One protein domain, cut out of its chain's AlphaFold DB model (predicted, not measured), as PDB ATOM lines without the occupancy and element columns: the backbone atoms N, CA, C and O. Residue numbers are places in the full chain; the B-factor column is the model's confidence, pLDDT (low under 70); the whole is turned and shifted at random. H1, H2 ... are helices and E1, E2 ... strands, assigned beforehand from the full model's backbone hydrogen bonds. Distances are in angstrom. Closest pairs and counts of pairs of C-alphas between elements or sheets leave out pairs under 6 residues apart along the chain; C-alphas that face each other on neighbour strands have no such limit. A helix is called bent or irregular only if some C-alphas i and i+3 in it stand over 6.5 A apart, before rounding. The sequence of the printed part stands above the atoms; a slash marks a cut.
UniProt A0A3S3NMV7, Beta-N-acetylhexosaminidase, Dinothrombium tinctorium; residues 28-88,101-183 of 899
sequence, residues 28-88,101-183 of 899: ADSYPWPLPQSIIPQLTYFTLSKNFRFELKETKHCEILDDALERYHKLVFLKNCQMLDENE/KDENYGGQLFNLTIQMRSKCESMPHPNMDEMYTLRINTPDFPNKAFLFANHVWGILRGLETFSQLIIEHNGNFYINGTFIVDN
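What this domain is: This is residues 28 to 88 and 101 to 183 of the 899 residues of the protein "Beta-N-acetylhexosaminidase" of Dinothrombium tinctorium (UniProt A0A3S3NMV7). A small closed barrel of five strands, four of them sharply bent, has two helices side by side on its outside: H2 over E3 and E4, and H1 packed on H2 and on E1. A short strand, E5, pairs with E6 outside the ring. The printed part has 144 residues, with two named helices and six named strands in the order E1 H1 E2 E3 E4 H2 E5 E6; the class is mixed, helices and strands. Round the ring run E1, E2, E4, E3, E6 and back to E1, parallel and antiparallel mixed. The whole is compact, with a radius of gyration of the C-alphas of 15.1 A and spans of 48 by 37 by 28 A.

How they stand to each other: In the barrel, E1, residues 38 to 56, bends by 127 degrees at residue 48 and is parallel to E2, residues 105 to 116, with N 47 and O 107 3.0 A apart. E2 is parallel to E4, residues 141 to 149, with N 113 and O 145 at 2.9 A. E4 forms a hairpin with E3, residues 132 to 138, with N 135 and O 146 at 2.9 A. E3 is antiparallel to E6, residues 172 to 182, with N 134 and O 180 at 2.9 A. E6 closes the ring antiparallel to E1, with N 40 and O 179 at 2.8 A. E5, residues 167 to 169, forms a hairpin with E6, with N 167 and O 174 at 2.9 A. H2, residues 152 to 165, is on the barrel, outside it, at a height over the sheet of 8.0 A, over E3 and E4 and along the strands, at 20 degrees to E3 on the local plane. The closest C-alphas of E3 and H2 are those of Tyr 132 and Gly 154, 4.9 A apart. H1, residues 63 to 76, is on the barrel too, outside it at a height of 9.7 A, across the strands at 81 degrees to E1 on the local plane. H1 and H2 touch at a shallow tilt of 4 degrees, the same way; their closest C-alphas, of Val 76 and Ser 163, are 5.7 A apart. In H1 and H2 every O i to N i+4 pair is within hydrogen-bond range.

Where its parts are: E1 begins at C-alpha 38, (-2.860, -13.483, 54.062), and measures 24.2 A. H1 measures 19.7 A, E2 29.6 A, E3 15.6 A, E4 16.4 A and H2 20.4 A, from C-alpha 152 at (12.713, -12.670, 41.164). E5 measures 6.4 A. E6 measures 27.6 A and ends at C-alpha 182, (1.378, -14.515, 49.673).

The domain as a whole: The C-alphas farthest apart, of Lys 101 and Pro 126, are 50.3 A apart. Residues 89 to 100 are not printed, and C-alphas 88 and 101 are 30.1 A apart across this cut. The link from E2 to E3, 15 residues, is long. Mean pLDDT of the printed part is 87.1; it is under 70 at residues 28 to 30, 58 to 60, 79 to 88 and 101.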
ATOM      1  N   ALA A  28     -12.422   1.049  51.403       35.72
ATOM      2  CA  ALA A  28     -12.708  -0.212  52.091       35.72
ATOM      3  C   ALA A  28     -12.567  -1.452  51.181       35.72
ATOM      4  O   ALA A  28     -12.190  -2.523  51.656       35.72
ATOM      5  N   ASP A  29     -12.787  -1.292  49.875       52.47
ATOM      6  CA  ASP A  29     -12.748  -2.350  48.861       52.47
ATOM      7  C   ASP A  29     -11.440  -2.320  48.048       52.47
ATOM      8  O   ASP A  29     -11.372  -2.656  46.865       52.47
ATOM      9  N   SER A  30     -10.351  -1.941  48.720       62.78
ATOM     10  CA  SER A  30      -8.974  -1.906  48.206       62.78
ATOM     11  C   SER A  30      -8.322  -3.290  48.034       62.78
ATOM     12  O   SER A  30      -7.110  -3.388  47.840       62.78
ATOM     13  N   TYR A  31      -9.101  -4.375  48.098       85.00
ATOM     14  CA  TYR A  31      -8.581  -5.743  48.084       85.00
ATOM     15  C   TYR A  31      -8.082  -6.172  46.689       85.00
ATOM     16  O   TYR A  31      -8.856  -6.124  45.730       85.00
ATOM     17  N   PRO A  32      -6.821  -6.635  46.573       94.12
ATOM     18  CA  PRO A  32      -6.222  -7.037  45.300       94.12
ATOM     19  C   PRO A  32      -6.828  -8.319  44.695       94.12
ATOM     20  O   PRO A  32      -7.575  -9.061  45.345       94.12
ATOM     21  N   TRP A  33      -6.477  -8.569  43.430       97.25
ATOM     22  CA  TRP A  33      -6.899  -9.704  42.615       97.25
ATOM     23  C   TRP A  33      -5.694 -10.387  41.924       97.25
ATOM     24  O   TRP A  33      -4.917  -9.730  41.229       97.25
ATOM     25  N   PRO A  34      -5.513 -11.713  42.044       98.44
ATOM     26  CA  PRO A  34      -6.112 -12.603  43.037       98.44
ATOM     27  C   PRO A  34      -5.915 -12.147  44.486       98.44
ATOM     28  O   PRO A  34      -4.908 -11.507  44.805       98.44
ATOM     29  N   LEU A  35      -6.849 -12.518  45.362       97.94
ATOM     30  CA  LEU A  35      -6.785 -12.241  46.797       97.94
ATOM     31  C   LEU A  35      -5.621 -13.014  47.466       97.94
ATOM     32  O   LEU A  35      -5.583 -14.245  47.362       97.94
ATOM     33  N   PRO A  36      -4.703 -12.345  48.186       98.19
ATOM     34  CA  PRO A  36      -3.562 -12.992  48.830       98.19
ATOM     35  C   PRO A  36      -3.915 -14.074  49.859       98.19
ATOM     36  O   PRO A  36      -4.978 -14.031  50.481       98.19
ATOM     37  N   GLN A  37      -2.982 -15.001  50.113       97.88
ATOM     38  CA  GLN A  37      -3.128 -16.018  51.173       97.88
ATOM     39  C   GLN A  37      -3.327 -15.398  52.566       97.88
ATOM     40  O   GLN A  37      -4.079 -15.934  53.384       97.88
ATOM     41  N   SER A  38      -2.667 -14.270  52.846       97.00
ATOM     42  CA  SER A  38      -2.860 -13.483  54.062       97.00
ATOM     43  C   SER A  38      -2.741 -11.987  53.774       97.00
ATOM     44  O   SER A  38      -1.795 -11.548  53.121       97.00
ATOM     45  N   ILE A  39      -3.690 -11.207  54.294       93.69
ATOM     46  CA  ILE A  39      -3.684  -9.743  54.282       93.69
ATOM     47  C   ILE A  39      -4.183  -9.228  55.637       93.69
ATOM     48  O   ILE A  39      -5.227  -9.659  56.128       93.69
ATOM     49  N   ILE A  40      -3.422  -8.323  56.253       92.25
ATOM     50  CA  ILE A  40      -3.727  -7.695  57.542       92.25
ATOM     51  C   ILE A  40      -3.645  -6.170  57.359       92.25
ATOM     52  O   ILE A  40      -2.547  -5.601  57.449       92.25
ATOM     53  N   PRO A  41      -4.774  -5.491  57.075       87.38
ATOM     54  CA  PRO A  41      -4.795  -4.041  56.938       87.38
ATOM     55  C   PRO A  41      -4.470  -3.362  58.273       87.38
ATOM     56  O   PRO A  41      -4.770  -3.878  59.349       87.38
ATOM     57  N   GLN A  42      -3.853  -2.190  58.188       85.50
ATOM     58  CA  GLN A  42      -3.666  -1.253  59.291       85.50
ATOM     59  C   GLN A  42      -4.699  -0.126  59.154       85.50
ATOM     60  O   GLN A  42      -5.191   0.130  58.057       85.50
ATOM     61  N   LEU A  43      -5.005   0.575  60.249       83.88
ATOM     62  CA  LEU A  43      -5.921   1.727  60.208       83.88
ATOM     63  C   LEU A  43      -5.333   2.916  59.427       83.88
ATOM     64  O   LEU A  43      -6.070   3.695  58.835       83.88
ATOM     65  N   THR A  44      -4.004   3.044  59.412       87.25
ATOM     66  CA  THR A  44      -3.305   4.176  58.794       87.25
ATOM     67  C   THR A  44      -3.270   4.109  57.270       87.25
ATOM     68  O   THR A  44      -3.005   3.036  56.726       87.25
ATOM     69  N   TYR A  45      -3.340   5.253  56.592       88.69
ATOM     70  CA  TYR A  45      -3.078   5.382  55.152       88.69
ATOM     71  C   TYR A  45      -2.045   6.475  54.847       88.69
ATOM     72  O   TYR A  45      -1.724   7.313  55.691       88.69
ATOM     73  N   PHE A  46      -1.502   6.439  53.632       90.25
ATOM     74  CA  PHE A  46      -0.406   7.289  53.172       90.25
ATOM     75  C   PHE A  46      -0.690   7.851  51.781       90.25
ATOM     76  O   PHE A  46      -1.365   7.203  50.978       90.25
ATOM     77  N   THR A  47      -0.107   9.008  51.462       89.94
ATOM     78  CA  THR A  47       0.084   9.429  50.064       89.94
ATOM     79  C   THR A  47       1.389   8.857  49.509       89.94
ATOM     80  O   THR A  47       2.342   8.614  50.253       89.94
ATOM     81  N   LEU A  48       1.472   8.669  48.193       89.62
ATOM     82  CA  LEU A  48       2.747   8.469  47.505       89.62
ATOM     83  C   LEU A  48       3.352   9.821  47.113       89.62
ATOM     84  O   LEU A  48       2.641  10.748  46.724       89.62
ATOM     85  N   SER A  49       4.675   9.938  47.210       87.12
ATOM     86  CA  SER A  49       5.391  11.131  46.761       87.12
ATOM     87  C   SER A  49       5.401  11.264  45.238       87.12
ATOM     88  O   SER A  49       5.431  10.267  44.522       87.12
ATOM     89  N   LYS A  50       5.489  12.503  44.739       76.88
ATOM     90  CA  LYS A  50       5.739  12.789  43.310       76.88
ATOM     91  C   LYS A  50       7.042  12.146  42.820       76.88
ATOM     92  O   LYS A  50       7.123  11.704  41.685       76.88
ATOM     93  N   ASN A  51       8.029  12.051  43.715       83.81
ATOM     94  CA  ASN A  51       9.348  11.474  43.452       83.81
ATOM     95  C   ASN A  51       9.459  10.051  44.038       83.81
ATOM     96  O   ASN A  51      10.516   9.663  44.545       83.81
ATOM     97  N   PHE A  52       8.349   9.304  44.065       91.00
ATOM     98  CA  PHE A  52       8.323   7.937  44.573       91.00
ATOM     99  C   PHE A  52       9.155   7.008  43.680       91.00
ATOM    100  O   PHE A  52       9.010   7.012  42.463       91.00
ATOM    101  N   ARG A  53      10.002   6.172  44.290       91.88
ATOM    102  CA  ARG A  53      10.884   5.243  43.564       91.88
ATOM    103  C   ARG A  53      10.798   3.807  44.072       91.88
ATOM    104  O   ARG A  53      10.592   3.555  45.258       91.88
ATOM    105  N   PHE A  54      11.073   2.860  43.188       94.44
ATOM    106  CA  PHE A  54      11.433   1.504  43.586       94.44
ATOM    107  C   PHE A  54      12.928   1.472  43.936       94.44
ATOM    108  O   PHE A  54      13.754   1.951  43.163       94.44
ATOM    109  N   GLU A  55      13.285   0.966  45.116       93.12
ATOM    110  CA  GLU A  55      14.654   1.022  45.646       93.12
ATOM    111  C   GLU A  55      15.190  -0.390  45.916       93.12
ATOM    112  O   GLU A  55      14.848  -1.015  46.919       93.12
ATOM    113  N   LEU A  56      16.018  -0.901  45.002       90.81
ATOM    114  CA  LEU A  56      16.627  -2.230  45.099       90.81
ATOM    115  C   LEU A  56      17.758  -2.259  46.136       90.81
ATOM    116  O   LEU A  56      18.742  -1.528  46.019       90.81
ATOM    117  N   LYS A  57      17.665  -3.161  47.119       84.00
ATOM    118  CA  LYS A  57      18.761  -3.448  48.052       84.00
ATOM    119  C   LYS A  57      19.664  -4.571  47.549       84.00
ATOM    120  O   LYS A  57      19.289  -5.737  47.588       84.00
ATOM    121  N   GLU A  58      20.881  -4.186  47.164       65.31
ATOM    122  CA  GLU A  58      22.062  -5.056  46.993       65.31
ATOM    123  C   GLU A  58      21.908  -6.238  46.011       65.31
ATOM    124  O   GLU A  58      22.663  -7.211  46.048       65.31
ATOM    125  N   THR A  59      20.987  -6.134  45.052       61.91
ATOM    126  CA  THR A  59      20.918  -7.050  43.909       61.91
ATOM    127  C   THR A  59      21.959  -6.681  42.852       61.91
ATOM    128  O   THR A  59      22.102  -5.513  42.488       61.91
ATOM    129  N   LYS A  60      22.643  -7.680  42.277       68.62
ATOM    130  CA  LYS A  60      23.322  -7.495  40.980       68.62
ATOM    131  C   LYS A  60      22.280  -7.165  39.899       68.62
ATOM    132  O   LYS A  60      21.134  -7.590  40.034       68.62
ATOM    133  N   HIS A  61      22.703  -6.458  38.845       80.19
ATOM    134  CA  HIS A  61      21.875  -6.127  37.674       80.19
ATOM    135  C   HIS A  61      21.040  -7.333  37.215       80.19
ATOM    136  O   HIS A  61      21.553  -8.453  37.116       80.19
ATOM    137  N   CYS A  62      19.747  -7.097  37.007       90.38
ATOM    138  CA  CYS A  62      18.741  -8.126  36.820       90.38
ATOM    139  C   CYS A  62      17.688  -7.585  35.859       90.38
ATOM    140  O   CYS A  62      16.693  -7.011  36.284       90.38
ATOM    141  N   GLU A  63      17.917  -7.791  34.564       92.94
ATOM    142  CA  GLU A  63      17.094  -7.270  33.465       92.94
ATOM    143  C   GLU A  63      15.577  -7.447  33.681       92.94
ATOM    144  O   GLU A  63      14.808  -6.546  33.371       92.94
ATOM    145  N   ILE A  64      15.144  -8.581  34.250       96.12
ATOM    146  CA  ILE A  64      13.729  -8.870  34.552       96.12
ATOM    147  C   ILE A  64      13.175  -7.948  35.649       96.12
ATOM    148  O   ILE A  64      12.018  -7.541  35.572       96.12
ATOM    149  N   LEU A  65      13.977  -7.611  36.665       94.25
ATOM    150  CA  LEU A  65      13.591  -6.614  37.663       94.25
ATOM    151  C   LEU A  65      13.616  -5.219  37.053       94.25
ATOM    152  O   LEU A  65      12.627  -4.515  37.182       94.25
ATOM    153  N   ASP A  66      14.690  -4.841  36.364       92.88
ATOM    154  CA  ASP A  66      14.859  -3.488  35.824       92.88
ATOM    155  C   ASP A  66      13.701  -3.124  34.857       92.88
ATOM    156  O   ASP A  66      13.040  -2.097  35.029       92.88
ATOM    157  N   ASP A  67      13.349  -4.044  33.950       95.00
ATOM    158  CA  ASP A  67      12.180  -3.990  33.053       95.00
ATOM    159  C   ASP A  67      10.832  -3.936  33.803       95.00
ATOM    160  O   ASP A  67       9.907  -3.219  33.410       95.00
ATOM    161  N   ALA A  68      10.708  -4.671  34.912       96.75
ATOM    162  CA  ALA A  68       9.508  -4.659  35.739       96.75
ATOM    163  C   ALA A  68       9.362  -3.373  36.565       96.75
ATOM    164  O   ALA A  68       8.239  -2.904  36.729       96.75
ATOM    165  N   LEU A  69      10.448  -2.781  37.073       94.81
ATOM    166  CA  LEU A  69      10.387  -1.537  37.849       94.81
ATOM    167  C   LEU A  69       9.998  -0.352  36.964       94.81
ATOM    168  O   LEU A  69       9.160   0.450  37.373       94.81
ATOM    169  N   GLU A  70      10.532  -0.278  35.742       92.94
ATOM    170  CA  GLU A  70      10.117   0.724  34.758       92.94
ATOM    171  C   GLU A  70       8.632   0.556  34.393       92.94
ATOM    172  O   GLU A  70       7.849   1.507  34.499       92.94
ATOM    173  N   ARG A  71       8.212  -0.674  34.053       94.56
ATOM    174  CA  ARG A  71       6.809  -0.993  33.748       94.56
ATOM    175  C   ARG A  71       5.887  -0.637  34.909       94.56
ATOM    176  O   ARG A  71       4.913   0.077  34.698       94.56
ATOM    177  N   TYR A  72       6.169  -1.090  36.130       95.00
ATOM    178  CA  TYR A  72       5.297  -0.817  37.273       95.00
ATOM    179  C   TYR A  72       5.294   0.656  37.688       95.00
ATOM    180  O   TYR A  72       4.262   1.126  38.157       95.00
ATOM    181  N   HIS A  73       6.365   1.417  37.446       90.81
ATOM    182  CA  HIS A  73       6.335   2.872  37.613       90.81
ATOM    183  C   HIS A  73       5.339   3.511  36.636       90.81
ATOM    184  O   HIS A  73       4.452   4.258  37.055       90.81
ATOM    185  N   LYS A  74       5.423   3.146  35.349       88.31
ATOM    186  CA  LYS A  74       4.501   3.616  34.304       88.31
ATOM    187  C   LYS A  74       3.050   3.192  34.606       88.31
ATOM    188  O   LYS A  74       2.170   4.044  34.581       88.31
ATOM    189  N   LEU A  75       2.801   1.937  35.004       89.00
ATOM    190  CA  LEU A  75       1.462   1.403  35.328       89.00
ATOM    191  C   LEU A  75       0.820   1.981  36.603       89.00
ATOM    192  O   LEU A  75      -0.408   2.061  36.679       89.00
ATOM    193  N   VAL A  76       1.610   2.347  37.619       84.94
ATOM    194  CA  VAL A  76       1.091   2.925  38.872       84.94
ATOM    195  C   VAL A  76       0.640   4.369  38.667       84.94
ATOM    196  O   VAL A  76      -0.457   4.732  39.094       84.94
ATOM    197  N   PHE A  77       1.451   5.188  37.992       80.94
ATOM    198  CA  PHE A  77       1.234   6.638  37.919       80.94
ATOM    199  C   PHE A  77       0.383   7.111  36.727       80.94
ATOM    200  O   PHE A  77       0.255   8.317  36.517       80.94
ATOM    201  N   LEU A  78      -0.262   6.191  35.996       72.19
ATOM    202  CA  LEU A  78      -1.232   6.489  34.930       72.19
ATOM    203  C   LEU A  78      -2.314   7.482  35.395       72.19
ATOM    204  O   LEU A  78      -3.055   7.202  36.348       72.19
ATOM    205  N   LYS A  79      -2.465   8.603  34.681       62.38
ATOM    206  CA  LYS A  79      -3.495   9.632  34.922       62.38
ATOM    207  C   LYS A  79      -4.510   9.638  33.786       62.38
ATOM    208  O   LYS A  79      -4.146   9.376  32.650       62.38
ATOM    209  N   ASN A  80      -5.777   9.915  34.108       60.44
ATOM    210  CA  ASN A  80      -6.877  10.085  33.142       60.44
ATOM    211  C   ASN A  80      -6.893   9.056  31.992       60.44
ATOM    212  O   ASN A  80      -7.192   9.389  30.851       60.44
ATOM    213  N   CYS A  81      -6.572   7.798  32.316       63.56
ATOM    214  CA  CYS A  81      -6.591   6.665  31.386       63.56
ATOM    215  C   CYS A  81      -5.620   6.781  30.192       63.56
ATOM    216  O   CYS A  81      -5.773   6.068  29.206       63.56
ATOM    217  N   GLN A  82      -4.601   7.637  30.306       54.56
ATOM    218  CA  GLN A  82      -3.520   7.806  29.339       54.56
ATOM    219  C   GLN A  82      -2.168   7.412  29.958       54.56
ATOM    220  O   GLN A  82      -1.963   7.471  31.177       54.56
ATOM    221  N   MET A  83      -1.235   7.001  29.097       47.84
ATOM    222  CA  MET A  83       0.175   6.841  29.457       47.84
ATOM    223  C   MET A  83       0.787   8.231  29.645       47.84
ATOM    224  O   MET A  83       0.679   9.064  28.749       47.84
ATOM    225  N   LEU A  84       1.438   8.482  30.784       41.28
ATOM    226  CA  LEU A  84       2.203   9.716  30.969       41.28
ATOM    227  C   LEU A  84       3.420   9.730  30.037       41.28
ATOM    228  O   LEU A  84       4.195   8.769  30.032       41.28
ATOM    229  N   ASP A  85       3.620  10.839  29.327       37.78
ATOM    230  CA  ASP A  85       4.926  11.159  28.749       37.78
ATOM    231  C   ASP A  85       5.948  11.410  29.874       37.78
ATOM    232  O   ASP A  85       5.600  11.857  30.973       37.78
ATOM    233  N   GLU A  86       7.228  11.145  29.614       40.47
ATOM    234  CA  GLU A  86       8.287  11.198  30.633       40.47
ATOM    235  C   GLU A  86       8.485  12.621  31.198       40.47
ATOM    236  O   GLU A  86       8.969  12.792  32.318       40.47
ATOM    237  N   ASN A  87       8.009  13.645  30.480       38.00
ATOM    238  CA  ASN A  87       8.007  15.043  30.910       38.00
ATOM    239  C   ASN A  87       6.865  15.396  31.897       38.00
ATOM    240  O   ASN A  87       7.030  16.285  32.743       38.00
ATOM    241  N   GLU A  88       5.720  14.699  31.850       41.12
ATOM    242  CA  GLU A  88       4.506  15.032  32.625       41.12
ATOM    243  C   GLU A  88       4.509  14.533  34.081       41.12
ATOM    244  O   GLU A  88       3.645  14.903  34.889       41.12
ATOM    245  N   LYS A 101      -6.348  16.871  59.159       56.41
ATOM    246  CA  LYS A 101      -7.194  16.538  60.331       56.41
ATOM    247  C   LYS A 101      -7.552  15.059  60.533       56.41
ATOM    248  O   LYS A 101      -8.352  14.769  61.418       56.41
ATOM    249  N   ASP A 102      -6.972  14.131  59.776       74.56
ATOM    250  CA  ASP A 102      -7.204  12.696  59.986       74.56
ATOM    251  C   ASP A 102      -6.099  12.069  60.851       74.56
ATOM    252  O   ASP A 102      -4.929  12.062  60.469       74.56
ATOM    253  N   GLU A 103      -6.467  11.512  62.009       80.19
ATOM    254  CA  GLU A 103      -5.538  10.820  62.919       80.19
ATOM    255  C   GLU A 103      -4.935   9.541  62.307       80.19
ATOM    256  O   GLU A 103      -3.904   9.054  62.770       80.19
ATOM    257  N   ASN A 104      -5.543   9.008  61.240       84.12
ATOM    258  CA  ASN A 104      -5.061   7.836  60.510       84.12
ATOM    259  C   ASN A 104      -4.082   8.194  59.378       84.12
ATOM    260  O   ASN A 104      -3.496   7.294  58.770       84.12
ATOM    261  N   TYR A 105      -3.874   9.477  59.065       85.50
ATOM    262  CA  TYR A 105      -2.952   9.861  58.001       85.50
ATOM    263  C   TYR A 105      -1.490   9.754  58.462       85.50
ATOM    264  O   TYR A 105      -0.974  10.599  59.191       85.50
ATOM    265  N   GLY A 106      -0.789   8.721  57.992       83.56
ATOM    266  CA  GLY A 106       0.615   8.458  58.322       83.56
ATOM    267  C   GLY A 106       1.627   9.346  57.583       83.56
ATOM    268  O   GLY A 106       2.830   9.252  57.834       83.56
ATOM    269  N   GLY A 107       1.166  10.211  56.673       87.56
ATOM    270  CA  GLY A 107       2.014  11.078  55.858       87.56
ATOM    271  C   GLY A 107       2.302  10.507  54.468       87.56
ATOM    272  O   GLY A 107       1.433   9.922  53.822       87.56
ATOM    273  N   GLN A 108       3.529  10.711  53.981       89.75
ATOM    274  CA  GLN A 108       3.919  10.401  52.604       89.75
ATOM    275  C   GLN A 108       5.010   9.325  52.525       89.75
ATOM    276  O   GLN A 108       6.011   9.387  53.240       89.75
ATOM    277  N   LEU A 109       4.839   8.366  51.612       92.25
ATOM    278  CA  LEU A 109       5.836   7.354  51.266       92.25
ATOM    279  C   LEU A 109       6.675   7.810  50.065       92.25
ATOM    280  O   LEU A 109       6.143   8.260  49.051       92.25
ATOM    281  N   PHE A 110       7.994   7.650  50.171       92.56
ATOM    282  CA  PHE A 110       8.966   8.087  49.156       92.56
ATOM    283  C   PHE A 110       9.590   6.935  48.359       92.56
ATOM    284  O   PHE A 110      10.182   7.170  47.307       92.56
ATOM    285  N   ASN A 111       9.486   5.695  48.841       95.25
ATOM    286  CA  ASN A 111       9.962   4.520  48.123       95.25
ATOM    287  C   ASN A 111       9.210   3.238  48.513       95.25
ATOM    288  O   ASN A 111       8.607   3.150  49.585       95.25
ATOM    289  N   LEU A 112       9.294   2.228  47.644       97.06
ATOM    290  CA  LEU A 112       9.158   0.818  48.013       97.06
ATOM    291  C   LEU A 112      10.563   0.218  48.011       97.06
ATOM    292  O   LEU A 112      11.205   0.144  46.962       97.06
ATOM    293  N   THR A 113      11.048  -0.205  49.178       96.94
ATOM    294  CA  THR A 113      12.341  -0.891  49.284       96.94
ATOM    295  C   THR A 113      12.171  -2.354  48.883       96.94
ATOM    296  O   THR A 113      11.404  -3.085  49.507       96.94
ATOM    297  N   ILE A 114      12.883  -2.793  47.853       96.56
ATOM    298  CA  ILE A 114      12.769  -4.132  47.270       96.56
ATOM    299  C   ILE A 114      14.002  -4.950  47.653       96.56
ATOM    300  O   ILE A 114      15.133  -4.519  47.428       96.56
ATOM    301  N   GLN A 115      13.792  -6.141  48.212       95.06
ATOM    302  CA  GLN A 115      14.871  -7.054  48.585       95.06
ATOM    303  C   GLN A 115      14.573  -8.490  48.128       95.06
ATOM    304  O   GLN A 115      13.723  -9.183  48.690       95.06
ATOM    305  N   MET A 116      15.336  -8.939  47.133       93.75
ATOM    306  CA  MET A 116      15.448 -10.339  46.719       93.75
ATOM    307  C   MET A 116      16.603 -11.001  47.492       93.75
ATOM    308  O   MET A 116      17.609 -10.345  47.763       93.75
ATOM    309  N   ARG A 117      16.472 -12.279  47.872       92.25
ATOM    310  CA  ARG A 117      17.512 -13.013  48.628       92.25
ATOM    311  C   ARG A 117      18.440 -13.835  47.736       92.25
ATOM    312  O   ARG A 117      19.644 -13.881  47.973       92.25
ATOM    313  N   SER A 118      17.869 -14.490  46.732       91.38
ATOM    314  CA  SER A 118      18.579 -15.298  45.745       91.38
ATOM    315  C   SER A 118      19.206 -14.433  44.649       91.38
ATOM    316  O   SER A 118      18.973 -13.228  44.543       91.38
ATOM    317  N   LYS A 119      20.024 -15.058  43.797       90.94
ATOM    318  CA  LYS A 119      20.460 -14.434  42.540       90.94
ATOM    319  C   LYS A 119      19.258 -14.283  41.600       90.94
ATOM    320  O   LYS A 119      18.355 -15.112  41.625       90.94
ATOM    321  N   CYS A 120      19.307 -13.268  40.741       92.44
ATOM    322  CA  CYS A 120      18.403 -13.143  39.600       92.44
ATOM    323  C   CYS A 120      18.473 -14.407  38.727       92.44
ATOM    324  O   CYS A 120      19.570 -14.835  38.355       92.44
ATOM    325  N   GLU A 121      17.324 -14.994  38.412       94.31
ATOM    326  CA  GLU A 121      17.202 -16.077  37.434       94.31
ATOM    327  C   GLU A 121      16.963 -15.517  36.032       94.31
ATOM    328  O   GLU A 121      16.475 -14.400  35.869       94.31
ATOM    329  N   SER A 122      17.299 -16.299  35.006       92.75
ATOM    330  CA  SER A 122      17.137 -15.898  33.607       92.75
ATOM    331  C   SER A 122      15.791 -16.297  33.002       92.75
ATOM    332  O   SER A 122      15.273 -15.543  32.181       92.75
ATOM    333  N   MET A 123      15.240 -17.454  33.385       95.88
ATOM    334  CA  MET A 123      14.056 -18.084  32.785       95.88
ATOM    335  C   MET A 123      13.090 -18.589  33.866       95.88
ATOM    336  O   MET A 123      13.558 -19.257  34.790       95.88
ATOM    337  N   PRO A 124      11.770 -18.337  33.757       97.06
ATOM    338  CA  PRO A 124      10.785 -18.969  34.631       97.06
ATOM    339  C   PRO A 124      10.745 -20.481  34.384       97.06
ATOM    340  O   PRO A 124      11.000 -20.943  33.272       97.06
ATOM    341  N   HIS A 125      10.422 -21.252  35.422       95.88
ATOM    342  CA  HIS A 125      10.460 -22.714  35.382       95.88
ATOM    343  C   HIS A 125       9.332 -23.328  36.244       95.88
ATOM    344  O   HIS A 125       8.767 -22.634  37.090       95.88
ATOM    345  N   PRO A 126       8.972 -24.615  36.067       93.00
ATOM    346  CA  PRO A 126       7.782 -25.219  36.691       93.00
ATOM    347  C   PRO A 126       7.736 -25.165  38.226       93.00
ATOM    348  O   PRO A 126       6.659 -25.149  38.812       93.00
ATOM    349  N   ASN A 127       8.907 -25.139  38.868       93.38
ATOM    350  CA  ASN A 127       9.080 -25.199  40.324       93.38
ATOM    351  C   ASN A 127       9.562 -23.851  40.900       93.38
ATOM    352  O   ASN A 127      10.289 -23.836  41.894       93.38
ATOM    353  N   MET A 128       9.270 -22.737  40.224       96.19
ATOM    354  CA  MET A 128       9.815 -21.424  40.577       96.19
ATOM    355  C   MET A 128       9.175 -20.824  41.836       96.19
ATOM    356  O   MET A 128       7.973 -20.957  42.068       96.19
ATOM    357  N   ASP A 129       9.977 -20.134  42.649       97.94
ATOM    358  CA  ASP A 129       9.521 -19.549  43.913       97.94
ATOM    359  C   ASP A 129       8.834 -18.189  43.691       97.94
ATOM    360  O   ASP A 129       9.469 -17.140  43.529       97.94
ATOM    361  N   GLU A 130       7.502 -18.229  43.669       98.62
ATOM    362  CA  GLU A 130       6.618 -17.068  43.524       98.62
ATOM    363  C   GLU A 130       6.169 -16.467  44.875       98.62
ATOM    364  O   GLU A 130       5.291 -15.600  44.892       98.62
ATOM    365  N   MET A 131       6.735 -16.904  46.013       98.56
ATOM    366  CA  MET A 131       6.386 -16.378  47.337       98.56
ATOM    367  C   MET A 131       6.935 -14.960  47.548       98.56
ATOM    368  O   MET A 131       8.106 -14.674  47.283       98.56
ATOM    369  N   TYR A 132       6.114 -14.082  48.127       98.75
ATOM    370  CA  TYR A 132       6.542 -12.749  48.548       98.75
ATOM    371  C   TYR A 132       5.916 -12.300  49.874       98.75
ATOM    372  O   TYR A 132       5.052 -12.940  50.478       98.75
ATOM    373  N   THR A 133       6.411 -11.174  50.376       98.69
ATOM    374  CA  THR A 133       5.914 -10.498  51.570       98.69
ATOM    375  C   THR A 133       5.976  -8.993  51.351       98.69
ATOM    376  O   THR A 133       7.060  -8.435  51.178       98.69
ATOM    377  N   LEU A 134       4.817  -8.337  51.374       98.31
ATOM    378  CA  LEU A 134       4.676  -6.891  51.219       98.31
ATOM    379  C   LEU A 134       4.289  -6.275  52.571       98.31
ATOM    380  O   LEU A 134       3.381  -6.750  53.252       98.31
ATOM    381  N   ARG A 135       5.000  -5.223  52.973       97.44
ATOM    382  CA  ARG A 135       4.806  -4.503  54.236       97.44
ATOM    383  C   ARG A 135       4.709  -3.016  53.959       97.44
ATOM    384  O   ARG A 135       5.647  -2.455  53.407       97.44
ATOM    385  N   ILE A 136       3.626  -2.378  54.379       95.31
ATOM    386  CA  ILE A 136       3.421  -0.929  54.284       95.31
ATOM    387  C   ILE A 136       2.984  -0.454  55.670       95.31
ATOM    388  O   ILE A 136       1.952  -0.898  56.165       95.31
ATOM    389  N   ASN A 137       3.792   0.396  56.310       91.75
ATOM    390  CA  ASN A 137       3.618   0.854  57.695       91.75
ATOM    391  C   ASN A 137       3.288  -0.276  58.689       91.75
ATOM    392  O   ASN A 137       2.229  -0.304  59.312       91.75
ATOM    393  N   THR A 138       4.205  -1.233  58.816       85.19
ATOM    394  CA  THR A 138       4.086  -2.314  59.813       85.19
ATOM    395  C   THR A 138       4.807  -1.920  61.108       85.19
ATOM    396  O   THR A 138       5.699  -1.075  61.047       85.19
ATOM    397  N   PRO A 139       4.475  -2.493  62.284       83.56
ATOM    398  CA  PRO A 139       5.054  -2.054  63.562       83.56
ATOM    399  C   PRO A 139       6.590  -2.126  63.654       83.56
ATOM    400  O   PRO A 139       7.193  -1.368  64.407       83.56
ATOM    401  N   ASP A 140       7.231  -3.007  62.881       85.81
ATOM    402  CA  ASP A 140       8.690  -3.118  62.741       85.81
ATOM    403  C   ASP A 140       9.280  -2.236  61.618       85.81
ATOM    404  O   ASP A 140      10.488  -1.994  61.587       85.81
ATOM    405  N   PHE A 141       8.438  -1.686  60.739       86.31
ATOM    406  CA  PHE A 141       8.805  -0.761  59.661       86.31
ATOM    407  C   PHE A 141       7.840   0.445  59.582       86.31
ATOM    408  O   PHE A 141       7.134   0.603  58.577       86.31
ATOM    409  N   PRO A 142       7.802   1.311  60.616       87.25
ATOM    410  CA  PRO A 142       6.927   2.479  60.634       87.25
ATOM    411  C   PRO A 142       7.272   3.463  59.508       87.25
ATOM    412  O   PRO A 142       8.448   3.711  59.219       87.25
ATOM    413  N   ASN A 143       6.231   4.020  58.885       86.94
ATOM    414  CA  ASN A 143       6.256   4.991  57.784       86.94
ATOM    415  C   ASN A 143       7.125   4.571  56.579       86.94
ATOM    416  O   ASN A 143       7.745   5.408  55.923       86.94
ATOM    417  N   LYS A 144       7.203   3.263  56.297       93.06
ATOM    418  CA  LYS A 144       8.002   2.684  55.202       93.06
ATOM    419  C   LYS A 144       7.229   1.603  54.453       93.06
ATOM    420  O   LYS A 144       6.346   0.960  55.022       93.06
ATOM    421  N   ALA A 145       7.619   1.369  53.201       96.50
ATOM    422  CA  ALA A 145       7.150   0.246  52.400       96.50
ATOM    423  C   ALA A 145       8.317  -0.680  52.010       96.50
ATOM    424  O   ALA A 145       9.367  -0.217  51.559       96.50
ATOM    425  N   PHE A 146       8.123  -1.991  52.165       97.75
ATOM    426  CA  PHE A 146       9.085  -3.036  51.813       97.75
ATOM    427  C   PHE A 146       8.417  -4.190  51.061       97.75
ATOM    428  O   PHE A 146       7.384  -4.696  51.499       97.75
ATOM    429  N   LEU A 147       9.060  -4.661  49.993       98.12
ATOM    430  CA  LEU A 147       8.725  -5.894  49.286       98.12
ATOM    431  C   LEU A 147       9.905  -6.867  49.385       98.12
ATOM    432  O   LEU A 147      10.986  -6.613  48.853       98.12
ATOM    433  N   PHE A 148       9.678  -7.989  50.058       97.69
ATOM    434  CA  PHE A 148      10.631  -9.087  50.172       97.69
ATOM    435  C   PHE A 148      10.162 -10.269  49.328       97.69
ATOM    436  O   PHE A 148       8.999 -10.660  49.410       97.69
ATOM    437  N   ALA A 149      11.077 -10.899  48.601       97.56
ATOM    438  CA  ALA A 149      10.881 -12.247  48.082       97.56
ATOM    439  C   ALA A 149      12.189 -13.031  48.165       97.56
ATOM    440  O   ALA A 149      13.274 -12.474  48.360       97.56
ATOM    441  N   ASN A 150      12.086 -14.344  48.022       95.25
ATOM    442  CA  ASN A 150      13.263 -15.185  47.918       95.25
ATOM    443  C   ASN A 150      13.884 -15.038  46.514       95.25
ATOM    444  O   ASN A 150      15.054 -14.675  46.402       95.25
ATOM    445  N   HIS A 151      13.068 -15.183  45.464       95.88
ATOM    446  CA  HIS A 151      13.459 -15.141  44.049       95.88
ATOM    447  C   HIS A 151      12.757 -14.015  43.264       95.88
ATOM    448  O   HIS A 151      11.831 -13.372  43.763       95.88
ATOM    449  N   VAL A 152      13.204 -13.768  42.025       97.25
ATOM    450  CA  VAL A 152      12.713 -12.670  41.164       97.25
ATOM    451  C   VAL A 152      11.214 -12.777  40.874       97.25
ATOM    452  O   VAL A 152      10.513 -11.766  40.864       97.25
ATOM    453  N   TRP A 153      10.693 -13.994  40.725       98.25
ATOM    454  CA  TRP A 153       9.291 -14.252  40.394       98.25
ATOM    455  C   TRP A 153       8.340 -13.743  41.482       98.25
ATOM    456  O   TRP A 153       7.383 -13.036  41.171       98.25
ATOM    457  N   GLY A 154       8.654 -13.989  42.759       98.38
ATOM    458  CA  GLY A 154       7.916 -13.414  43.887       98.38
ATOM    459  C   GLY A 154       7.913 -11.879  43.889       98.38
ATOM    460  O   GLY A 154       6.876 -11.273  44.162       98.38
ATOM    461  N   ILE A 155       9.015 -11.223  43.495       98.19
ATOM    462  CA  ILE A 155       9.038  -9.756  43.345       98.19
ATOM    463  C   ILE A 155       8.042  -9.303  42.268       98.19
ATOM    464  O   ILE A 155       7.284  -8.368  42.517       98.19
ATOM    465  N   LEU A 156       7.963  -9.982  41.116       98.69
ATOM    466  CA  LEU A 156       6.987  -9.645  40.066       98.69
ATOM    467  C   LEU A 156       5.535  -9.746  40.568       98.69
ATOM    468  O   LEU A 156       4.726  -8.862  40.290       98.69
ATOM    469  N   ARG A 157       5.198 -10.784  41.347       98.81
ATOM    470  CA  ARG A 157       3.843 -10.950  41.916       98.81
ATOM    471  C   ARG A 157       3.535  -9.928  43.012       98.81
ATOM    472  O   ARG A 157       2.401  -9.456  43.104       98.81
ATOM    473  N   GLY A 158       4.540  -9.553  43.803       98.62
ATOM    474  CA  GLY A 158       4.422  -8.523  44.830       98.62
ATOM    475  C   GLY A 158       4.313  -7.102  44.281       98.62
ATOM    476  O   GLY A 158       3.588  -6.294  44.859       98.62
ATOM    477  N   LEU A 159       4.964  -6.803  43.152       98.56
ATOM    478  CA  LEU A 159       4.803  -5.538  42.428       98.56
ATOM    479  C   LEU A 159       3.387  -5.394  41.857       98.56
ATOM    480  O   LEU A 159       2.788  -4.329  42.004       98.56
ATOM    481  N   GLU A 160       2.810  -6.471  41.307       98.56
ATOM    482  CA  GLU A 160       1.404  -6.465  40.886       98.56
ATOM    483  C   GLU A 160       0.480  -6.134  42.064       98.56
ATOM    484  O   GLU A 160      -0.275  -5.165  42.007       98.56
ATOM    485  N   THR A 161       0.590  -6.868  43.173       98.44
ATOM    486  CA  THR A 161      -0.222  -6.616  44.374       98.44
ATOM    487  C   THR A 161      -0.017  -5.205  44.938       98.44
ATOM    488  O   THR A 161      -0.995  -4.556  45.302       98.44
ATOM    489  N   PHE A 162       1.215  -4.684  44.957       97.50
ATOM    490  CA  PHE A 162       1.489  -3.296  45.344       97.50
ATOM    491  C   PHE A 162       0.758  -2.298  44.434       97.50
ATOM    492  O   PHE A 162       0.116  -1.375  44.928       97.50
ATOM    493  N   SER A 163       0.778  -2.519  43.115       95.69
ATOM    494  CA  SER A 163       0.110  -1.648  42.141       95.69
ATOM    495  C   SER A 163      -1.423  -1.647  42.246       95.69
ATOM    496  O   SER A 163      -2.052  -0.650  41.905       95.69
ATOM    497  N   GLN A 164      -2.027  -2.735  42.739       94.88
ATOM    498  CA  GLN A 164      -3.480  -2.881  42.912       94.88
ATOM    499  C   GLN A 164      -4.013  -2.247  44.210       94.88
ATOM    500  O   GLN A 164      -5.180  -1.846  44.268       94.88
ATOM    501  N   LEU A 165      -3.168  -2.154  45.244       93.69
ATOM    502  CA  LEU A 165      -3.478  -1.507  46.528       93.69
ATOM    503  C   LEU A 165      -3.525   0.026  46.432       93.69
ATOM    504  O   LEU A 165      -4.079   0.678  47.317       93.69
ATOM    505  N   ILE A 166      -2.931   0.598  45.383       90.69
ATOM    506  CA  ILE A 166      -2.874   2.044  45.161       90.69
ATOM    507  C   ILE A 166      -4.201   2.529  44.572       90.69
ATOM    508  O   ILE A 166      -4.760   1.920  43.661       90.69
ATOM    509  N   ILE A 167      -4.702   3.647  45.093       85.62
ATOM    510  CA  ILE A 167      -5.925   4.313  44.634       85.62
ATOM    511  C   ILE A 167      -5.563   5.726  44.176       85.62
ATOM    512  O   ILE A 167      -4.922   6.469  44.915       85.62
ATOM    513  N   GLU A 168      -5.977   6.103  42.966       81.19
ATOM    514  CA  GLU A 168      -5.918   7.493  42.499       81.19
ATOM    515  C   GLU A 168      -7.237   8.189  42.835       81.19
ATOM    516  O   GLU A 168      -8.304   7.696  42.471       81.19
ATOM    517  N   HIS A 169      -7.162   9.321  43.530       76.12
ATOM    518  CA  HIS A 169      -8.310  10.169  43.825       76.12
ATOM    519  C   HIS A 169      -7.885  11.642  43.771       76.12
ATOM    520  O   HIS A 169      -6.933  12.054  44.440       76.12
ATOM    521  N   ASN A 170      -8.580  12.439  42.957       72.62
ATOM    522  CA  ASN A 170      -8.289  13.854  42.692       72.62
ATOM    523  C   ASN A 170      -6.824  14.128  42.273       72.62
ATOM    524  O   ASN A 170      -6.239  15.151  42.628       72.62
ATOM    525  N   GLY A 171      -6.208  13.203  41.525       71.81
ATOM    526  CA  GLY A 171      -4.821  13.296  41.059       71.81
ATOM    527  C   GLY A 171      -3.753  12.972  42.111       71.81
ATOM    528  O   GLY A 171      -2.564  13.006  41.787       71.81
ATOM    529  N   ASN A 172      -4.156  12.641  43.342       78.94
ATOM    530  CA  ASN A 172      -3.291  12.129  44.403       78.94
ATOM    531  C   ASN A 172      -3.365  10.596  44.454       78.94
ATOM    532  O   ASN A 172      -4.419  10.007  44.218       78.94
ATOM    533  N   PHE A 173      -2.250   9.950  44.802       87.25
ATOM    534  CA  PHE A 173      -2.158   8.495  44.931       87.25
ATOM    535  C   PHE A 173      -2.087   8.107  46.408       87.25
ATOM    536  O   PHE A 173      -1.187   8.557  47.122       87.25
ATOM    537  N   TYR A 174      -3.016   7.264  46.849       88.62
ATOM    538  CA  TYR A 174      -3.166   6.812  48.230       88.62
ATOM    539  C   TYR A 174      -2.909   5.311  48.350       88.62
ATOM    540  O   TYR A 174      -3.197   4.550  47.426       88.62
ATOM    541  N   ILE A 175      -2.398   4.882  49.502       91.00
ATOM    542  CA  ILE A 175      -2.222   3.466  49.836       91.00
ATOM    543  C   ILE A 175      -2.438   3.233  51.336       91.00
ATOM    544  O   ILE A 175      -1.946   3.989  52.178       91.00
ATOM    545  N   ASN A 176      -3.170   2.175  51.676       90.69
ATOM    546  CA  ASN A 176      -3.390   1.778  53.066       90.69
ATOM    547  C   ASN A 176      -2.151   1.062  53.623       90.69
ATOM    548  O   ASN A 176      -1.487   0.293  52.922       90.69
ATOM    549  N   GLY A 177      -1.867   1.264  54.909       90.94
ATOM    550  CA  GLY A 177      -0.944   0.413  55.650       90.94
ATOM    551  C   GLY A 177      -1.460  -1.023  55.647       90.94
ATOM    552  O   GLY A 177      -2.650  -1.269  55.839       90.94
ATOM    553  N   THR A 178      -0.589  -1.991  55.384       93.44
ATOM    554  CA  THR A 178      -0.976  -3.399  55.267       93.44
ATOM    555  C   THR A 178       0.226  -4.327  55.406       93.44
ATOM    556  O   THR A 178       1.362  -3.971  55.074       93.44
ATOM    557  N   PHE A 179      -0.030  -5.538  55.889       96.38
ATOM    558  CA  PHE A 179       0.911  -6.649  55.875       96.38
ATOM    559  C   PHE A 179       0.325  -7.790  55.046       96.38
ATOM    560  O   PHE A 179      -0.765  -8.275  55.341       96.38
ATOM    561  N   ILE A 180       1.050  -8.214  54.013       97.88
ATOM    562  CA  ILE A 180       0.663  -9.298  53.111       97.88
ATOM    563  C   ILE A 180       1.772 -10.346  53.085       97.88
ATOM    564  O   ILE A 180       2.945 -10.013  52.901       97.88
ATOM    565  N   VAL A 181       1.379 -11.610  53.215       98.56
ATOM    566  CA  VAL A 181       2.217 -12.785  52.939       98.56
ATOM    567  C   VAL A 181       1.452 -13.640  51.944       98.56
ATOM    568  O   VAL A 181       0.279 -13.947  52.169       98.56
ATOM    569  N   ASP A 182       2.089 -13.973  50.825       98.75
ATOM    570  CA  ASP A 182       1.378 -14.515  49.673       98.75
ATOM    571  C   ASP A 182       2.253 -15.435  48.819       98.75
ATOM    572  O   ASP A 182       3.464 -15.245  48.691       98.75
ATOM    573  N   ASN A 183       1.604 -16.435  48.234       98.56
ATOM    574  CA  ASN A 183       2.169 -17.451  47.355       98.56
ATOM    575  C   ASN A 183       1.018 -18.087  46.556       98.56
ATOM    576  O   ASN A 183      -0.118 -18.109  47.044       98.56
TER     577      ASN A 183